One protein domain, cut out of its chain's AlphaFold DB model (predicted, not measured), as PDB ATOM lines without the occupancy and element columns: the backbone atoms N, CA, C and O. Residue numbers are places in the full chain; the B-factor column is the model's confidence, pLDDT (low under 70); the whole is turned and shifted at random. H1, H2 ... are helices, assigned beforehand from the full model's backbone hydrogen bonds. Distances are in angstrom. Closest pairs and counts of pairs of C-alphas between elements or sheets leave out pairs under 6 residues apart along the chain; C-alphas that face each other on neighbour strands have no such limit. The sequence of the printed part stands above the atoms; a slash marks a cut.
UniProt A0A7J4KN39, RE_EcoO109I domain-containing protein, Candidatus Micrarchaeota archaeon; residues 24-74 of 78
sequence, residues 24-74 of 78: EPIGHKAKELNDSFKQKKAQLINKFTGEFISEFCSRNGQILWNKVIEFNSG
ATOM      1  N   GLU A  24      70.252 -23.861 -18.383       87.69
ATOM      2  CA  GLU A  24      70.096 -24.537 -19.672       87.69
ATOM      3  C   GLU A  24      68.908 -25.527 -19.698       87.69
ATOM      4  O   GLU A  24      68.010 -25.329 -20.524       87.69
ATOM      5  N   PRO A  25      68.760 -26.483 -18.756       85.56
ATOM      6  CA  PRO A  25      67.632 -27.414 -18.746       85.56
ATOM      7  C   PRO A  25      66.289 -26.720 -18.478       85.56
ATOM      8  O   PRO A  25      65.280 -27.084 -19.089       85.56
ATOM      9  N   ILE A  26      66.252 -25.686 -17.622       89.50
ATOM     10  CA  ILE A  26      65.044 -24.861 -17.446       89.50
ATOM     11  C   ILE A  26      64.706 -24.139 -18.751       89.50
ATOM     12  O   ILE A  26      63.540 -24.110 -19.142       89.50
ATOM     13  N   GLY A  27      65.704 -23.589 -19.446       88.00
ATOM     14  CA  GLY A  27      65.530 -22.930 -20.738       88.00
ATOM     15  C   GLY A  27      64.943 -23.863 -21.797       88.00
ATOM     16  O   GLY A  27      63.955 -23.511 -22.447       88.00
ATOM     17  N   HIS A  28      65.486 -25.079 -21.924       91.56
ATOM     18  CA  HIS A  28      64.953 -26.107 -22.819       91.56
ATOM     19  C   HIS A  28      63.509 -26.464 -22.473       91.56
ATOM     20  O   HIS A  28      62.638 -26.417 -23.347       91.56
ATOM     21  N   LYS A  29      63.215 -26.732 -21.195       91.88
ATOM     22  CA  LYS A  29      61.859 -27.108 -20.793       91.88
ATOM     23  C   LYS A  29      60.853 -25.974 -20.974       91.88
ATOM     24  O   LYS A  29      59.732 -26.206 -21.426       91.88
ATOM     25  N   ALA A  30      61.253 -24.743 -20.668       91.81
ATOM     26  CA  ALA A  30      60.439 -23.556 -20.896       91.81
ATOM     27  C   ALA A  30      60.131 -23.374 -22.388       91.81
ATOM     28  O   ALA A  30      58.997 -23.053 -22.746       91.81
ATOM     29  N   LYS A  31      61.106 -23.627 -23.270       94.31
ATOM     30  CA  LYS A  31      60.900 -23.588 -24.721       94.31
ATOM     31  C   LYS A  31      59.889 -24.641 -25.180       94.31
ATOM     32  O   LYS A  31      58.940 -24.279 -25.868       94.31
ATOM     33  N   GLU A  32      60.028 -25.894 -24.748       94.44
ATOM     34  CA  GLU A  32      59.072 -26.967 -25.076       94.44
ATOM     35  C   GLU A  32      57.637 -26.618 -24.661       94.44
ATOM     36  O   GLU A  32      56.694 -26.789 -25.437       94.44
ATOM     37  N   LEU A  33      57.464 -26.107 -23.438       94.38
ATOM     38  CA  LEU A  33      56.156 -25.695 -22.927       94.38
ATOM     39  C   LEU A  33      55.582 -24.532 -23.740       94.38
ATOM     40  O   LEU A  33      54.403 -24.559 -24.095       94.38
ATOM     41  N   ASN A  34      56.412 -23.544 -24.078       94.94
ATOM     42  CA  ASN A  34      56.009 -22.410 -24.904       94.94
ATOM     43  C   ASN A  34      55.590 -22.845 -26.308       94.94
ATOM     44  O   ASN A  34      54.580 -22.363 -26.820       94.94
ATOM     45  N   ASP A  35      56.332 -23.754 -26.934       96.81
ATOM     46  CA  ASP A  35      56.030 -24.230 -28.281       96.81
ATOM     47  C   ASP A  35      54.753 -25.088 -28.287       96.81
ATOM     48  O   ASP A  35      53.867 -24.869 -29.118       96.81
ATOM     49  N   SER A  36      54.572 -25.956 -27.283       96.94
ATOM     50  CA  SER A  36      53.322 -26.701 -27.072       96.94
ATOM     51  C   SER A  36      52.124 -25.771 -26.851       96.94
ATOM     52  O   SER A  36      51.060 -25.953 -27.449       96.94
ATOM     53  N   PHE A  37      52.291 -24.732 -26.027       96.31
ATOM     54  CA  PHE A  37      51.256 -23.734 -25.777       96.31
ATOM     55  C   PHE A  37      50.887 -22.968 -27.051       96.31
ATOM     56  O   PHE A  37      49.704 -22.844 -27.368       96.31
ATOM     57  N   LYS A  38      51.879 -22.497 -27.820       97.50
ATOM     58  CA  LYS A  38      51.654 -21.800 -29.097       97.50
ATOM     59  C   LYS A  38      50.876 -22.668 -30.080       97.50
ATOM     60  O   LYS A  38      49.932 -22.175 -30.692       97.50
ATOM     61  N   GLN A  39      51.227 -23.949 -30.196       98.06
ATOM     62  CA  GLN A  39      50.533 -24.882 -31.080       98.06
ATOM     63  C   GLN A  39      49.062 -25.055 -30.678       98.06
ATOM     64  O   GLN A  39      48.171 -24.882 -31.509       98.06
ATOM     65  N   LYS A  40      48.792 -25.333 -29.398       97.81
ATOM     66  CA  LYS A  40      47.419 -25.484 -28.884       97.81
ATOM     67  C   LYS A  40      46.610 -24.196 -29.024       97.81
ATOM     68  O   LYS A  40      45.443 -24.235 -29.402       97.81
ATOM     69  N   LYS A  41      47.235 -23.042 -28.780       97.81
ATOM     70  CA  LYS A  41      46.615 -21.728 -28.976       97.81
ATOM     71  C   LYS A  41      46.227 -21.506 -30.439       97.81
ATOM     72  O   LYS A  41      45.111 -21.072 -30.695       97.81
ATOM     73  N   ALA A  42      47.105 -21.828 -31.389       98.19
ATOM     74  CA  ALA A  42      46.808 -21.700 -32.816       98.19
ATOM     75  C   ALA A  42      45.632 -22.598 -33.243       98.19
ATOM     76  O   ALA A  42      44.750 -22.152 -33.972       98.19
ATOM     77  N   GLN A  43      45.571 -23.832 -32.734       98.19
ATOM     78  CA  GLN A  43      44.441 -24.737 -32.974       98.19
ATOM     79  C   GLN A  43      43.119 -24.161 -32.450       98.19
ATOM     80  O   GLN A  43      42.119 -24.192 -33.164       98.19
ATOM     81  N   LEU A  44      43.116 -23.604 -31.233       98.06
ATOM     82  CA  LEU A  44      41.931 -22.966 -30.653       98.06
ATOM     83  C   LEU A  44      41.487 -21.740 -31.449       98.06
ATOM     84  O   LEU A  44      40.296 -21.594 -31.701       98.06
ATOM     85  N   ILE A  45      42.428 -20.895 -31.883       98.31
ATOM     86  CA  ILE A  45      42.121 -19.740 -32.736       98.31
ATOM     87  C   ILE A  45      41.425 -20.212 -34.012       98.31
ATOM     88  O   ILE A  45      40.328 -19.751 -34.297       98.31
ATOM     89  N   ASN A  46      42.002 -21.179 -34.730       98.38
ATOM     90  CA  ASN A  46      41.412 -21.682 -35.971       98.38
ATOM     91  C   ASN A  46      40.021 -22.283 -35.751       98.38
ATOM     92  O   ASN A  46      39.112 -22.026 -36.538       98.38
ATOM     93  N   LYS A  47      39.847 -23.056 -34.674       98.31
ATOM     94  CA  LYS A  47      38.556 -23.639 -34.308       98.31
ATOM     95  C   LYS A  47      37.511 -22.547 -34.068       98.31
ATOM     96  O   LYS A  47      36.476 -22.560 -34.724       98.31
ATOM     97  N   PHE A  48      37.805 -21.581 -33.199       97.94
ATOM     98  CA  PHE A  48      36.871 -20.498 -32.887       97.94
ATOM     99  C   PHE A  48      36.620 -19.574 -34.076       97.94
ATOM    100  O   PHE A  48      35.503 -19.108 -34.253       97.94
ATOM    101  N   THR A  49      37.617 -19.335 -34.930       97.94
ATOM    102  CA  THR A  49      37.414 -18.612 -36.189       97.94
ATOM    103  C   THR A  49      36.465 -19.374 -37.114       97.94
ATOM    104  O   THR A  49      35.565 -18.763 -37.680       97.94
ATOM    105  N   GLY A  50      36.619 -20.694 -37.249       98.00
ATOM    106  CA  GLY A  50      35.719 -21.525 -38.051       98.00
ATOM    107  C   GLY A  50      34.286 -21.528 -37.517       98.00
ATOM    108  O   GLY A  50      33.348 -21.310 -38.282       98.00
ATOM    109  N   GLU A  51      34.122 -21.705 -36.206       97.88
ATOM    110  CA  GLU A  51      32.821 -21.626 -35.526       97.88
ATOM    111  C   GLU A  51      32.187 -20.240 -35.717       97.88
ATOM    112  O   GLU A  51      31.032 -20.139 -36.129       97.88
ATOM    113  N   PHE A  52      32.969 -19.170 -35.544       98.00
ATOM    114  CA  PHE A  52      32.498 -17.803 -35.740       98.00
ATOM    115  C   PHE A  52      32.038 -17.543 -37.177       98.00
ATOM    116  O   PHE A  52      30.965 -16.986 -37.384       98.00
ATOM    117  N   ILE A  53      32.819 -17.959 -38.176       98.12
ATOM    118  CA  ILE A  53      32.449 -17.799 -39.588       98.12
ATOM    119  C   ILE A  53      31.168 -18.577 -39.891       98.12
ATOM    120  O   ILE A  53      30.267 -18.043 -40.535       98.12
ATOM    121  N   SER A  54      31.075 -19.822 -39.421       97.19
ATOM    122  CA  SER A  54      29.908 -20.670 -39.670       97.19
ATOM    123  C   SER A  54      28.632 -20.101 -39.054       97.19
ATOM    124  O   SER A  54      27.551 -20.290 -39.612       97.19
ATOM    125  N   GLU A  55      28.729 -19.453 -37.894       97.50
ATOM    126  CA  GLU A  55      27.558 -19.013 -37.145       97.50
ATOM    127  C   GLU A  55      27.205 -17.539 -37.374       97.50
ATOM    128  O   GLU A  55      26.023 -17.196 -37.451       97.50
ATOM    129  N   PHE A  56      28.197 -16.666 -37.513       98.12
ATOM    130  CA  PHE A  56      28.012 -15.216 -37.503       98.12
ATOM    131  C   PHE A  56      28.362 -14.529 -38.826       98.12
ATOM    132  O   PHE A  56      28.207 -13.312 -38.910       98.12
ATOM    133  N   CYS A  57      28.768 -15.255 -39.874       98.06
ATOM    134  CA  CYS A  57      28.987 -14.677 -41.203       98.06
ATOM    135  C   CYS A  57      27.956 -15.172 -42.230       98.06
ATOM    136  O   CYS A  57      27.491 -16.309 -42.199       98.06
ATOM    137  N   SER A  58      27.594 -14.306 -43.175       97.00
ATOM    138  CA  SER A  58      26.761 -14.668 -44.323       97.00
ATOM    139  C   SER A  58      27.543 -15.505 -45.342       97.00
ATOM    140  O   SER A  58      28.773 -15.558 -45.312       97.00
ATOM    141  N   ARG A  59      26.846 -16.096 -46.324       94.88
ATOM    142  CA  ARG A  59      27.487 -16.815 -47.448       94.88
ATOM    143  C   ARG A  59      28.478 -15.954 -48.240       94.88
ATOM    144  O   ARG A  59      29.388 -16.495 -48.853       94.88
ATOM    145  N   ASN A  60      28.316 -14.633 -48.197       96.25
ATOM    146  CA  ASN A  60      29.200 -13.678 -48.865       96.25
ATOM    147  C   ASN A  60      30.349 -13.205 -47.951       96.25
ATOM    148  O   ASN A  60      31.064 -12.273 -48.304       96.25
ATOM    149  N   GLY A  61      30.502 -13.793 -46.759       93.62
ATOM    150  CA  GLY A  61      31.559 -13.472 -45.797       93.62
ATOM    151  C   GLY A  61      31.312 -12.219 -44.951       93.62
ATOM    152  O   GLY A  61      32.181 -11.831 -44.178       93.62
ATOM    153  N   GLN A  62      30.145 -11.577 -45.065       98.00
ATOM    154  CA  GLN A  62      29.817 -10.403 -44.249       98.00
ATOM    155  C   GLN A  62      29.409 -10.821 -42.835       98.00
ATOM    156  O   GLN A  62      28.576 -11.715 -42.681       98.00
ATOM    157  N   ILE A  63      29.940 -10.143 -41.817       97.88
ATOM    158  CA  ILE A  63      29.570 -10.382 -40.416       97.88
ATOM    159  C   ILE A  63      28.135  -9.900 -40.167       97.88
ATOM    160  O   ILE A  63      27.779  -8.757 -40.457       97.88
ATOM    161  N   LEU A  64      27.319 -10.769 -39.581       98.06
ATOM    162  CA  LEU A  64      25.946 -10.511 -39.160       98.06
ATOM    163  C   LEU A  64      25.940  -9.888 -37.757       98.06
ATOM    164  O   LEU A  64      25.599 -10.542 -36.772       98.06
ATOM    165  N   TRP A  65      26.324  -8.614 -37.656       96.81
ATOM    166  CA  TRP A  65      26.514  -7.921 -36.373       96.81
ATOM    167  C   TRP A  65      25.308  -7.975 -35.434       96.81
ATOM    168  O   TRP A  65      25.492  -8.199 -34.241       96.81
ATOM    169  N   ASN A  66      24.087  -7.856 -35.960       97.25
ATOM    170  CA  ASN A  66      22.874  -7.962 -35.143       97.25
ATOM    171  C   ASN A  66      22.808  -9.306 -34.402       97.25
ATOM    172  O   ASN A  66      22.533  -9.323 -33.207       97.25
ATOM    173  N   LYS A  67      23.159 -10.410 -35.078       96.69
ATOM    174  CA  LYS A  67      23.202 -11.751 -34.477       96.69
ATOM    175  C   LYS A  67      24.292 -11.858 -33.405       96.69
ATOM    176  O   LYS A  67      24.068 -12.470 -32.369       96.69
ATOM    177  N   VAL A  68      25.464 -11.261 -33.638       97.19
ATOM    178  CA  VAL A  68      26.568 -11.247 -32.658       97.19
ATOM    179  C   VAL A  68      26.158 -10.499 -31.388       97.19
ATOM    180  O   VAL A  68      26.393 -10.986 -30.283       97.19
ATOM    181  N   ILE A  69      25.547  -9.323 -31.539       96.19
ATOM    182  CA  ILE A  69      25.109  -8.485 -30.418       96.19
ATOM    183  C   ILE A  69      23.983  -9.180 -29.646       96.19
ATOM    184  O   ILE A  69      24.054  -9.271 -28.424       96.19
ATOM    185  N   GLU A  70      22.990  -9.731 -30.346       95.88
ATOM    186  CA  GLU A  70      21.904 -10.500 -29.734       95.88
ATOM    187  C   GLU A  70      22.434 -11.711 -28.955       95.88
ATOM    188  O   GLU A  70      22.019 -11.936 -27.826       95.88
ATOM    189  N   PHE A  71      23.406 -12.449 -29.500       95.19
ATOM    190  CA  PHE A  71      24.013 -13.590 -28.811       95.19
ATOM    191  C   PHE A  71      24.762 -13.194 -27.528       95.19
ATOM    192  O   PHE A  71      24.684 -13.900 -26.528       95.19
ATOM    193  N   ASN A  72      25.502 -12.080 -27.543       94.19
ATOM    194  CA  ASN A  72      26.324 -11.662 -26.398       94.19
ATOM    195  C   ASN A  72      25.544 -10.893 -25.327       94.19
ATOM    196  O   ASN A  72      25.956 -10.867 -24.169       94.19
ATOM    197  N   SER A  73      24.488 -10.184 -25.716       95.06
ATOM    198  CA  SER A  73      23.828  -9.197 -24.855       95.06
ATOM    199  C   SER A  73      22.314  -9.364 -24.771       95.06
ATOM    200  O   SER A  73      21.686  -8.686 -23.962       95.06
ATOM    201  N   GLY A  74      21.720 -10.253 -25.574       93.00
ATOM    202  CA  GLY A  74      20.310 -10.609 -25.475       93.00
ATOM    203  C   GLY A  74      20.022 -11.224 -24.109       93.00
ATOM    204  O   GLY A  74      20.568 -12.263 -23.753       93.00
TER     205      GLY A  74
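Overview. This is residues 24 to 74 of the 78 residues of the protein "RE_EcoO109I domain-containing protein" of Candidatus Micrarchaeota archaeon (UniProt A0A7J4KN39). One long helix, H1, makes nearly the whole length, and after its last residue, Phe 56, a loop of 8 residues leads round into a short helix, H2, set at a steep angle to H1, the two meeting at a corner like an L. Residues 24 to 51 of H1 stick out free as a long arm. The 51 printed residues hold two named helices, H1 then H2, and no named strand; the class is all helix. The whole is extended, with a radius of gyration of the C-alphas of 17.6 A and spans of 52 by 25 by 11 A.

Along the chain. H1 runs from residue 24 to 56, 46.6 A from first to last C-alpha, beginning at C-alpha 24 (70.096, -24.537, -19.672). H2 holds residues 65 to 73 and ends at C-alpha 73 (23.828, -9.197, -24.855).

Arrangement. H1 and H2 only just touch, with 3 pairs of C-alphas within 8 A, and H1 does so with residue 56 alone. The closest C-alphas, those of Phe 56 and Val 68, are 6.4 A apart. Their lines stand at a steep tilt of 63 degrees, opposite ways. In H1 and H2 every O i to N i+4 pair is within hydrogen-bond range.

Size, cuts and confidence. The two C-alphas farthest apart, those of Glu 24 and Asn 66, are 52.4 A apart. The printed part has no cut. The link from H1 to H2, 8 residues, is short. No printed residue has a pLDDT under 70.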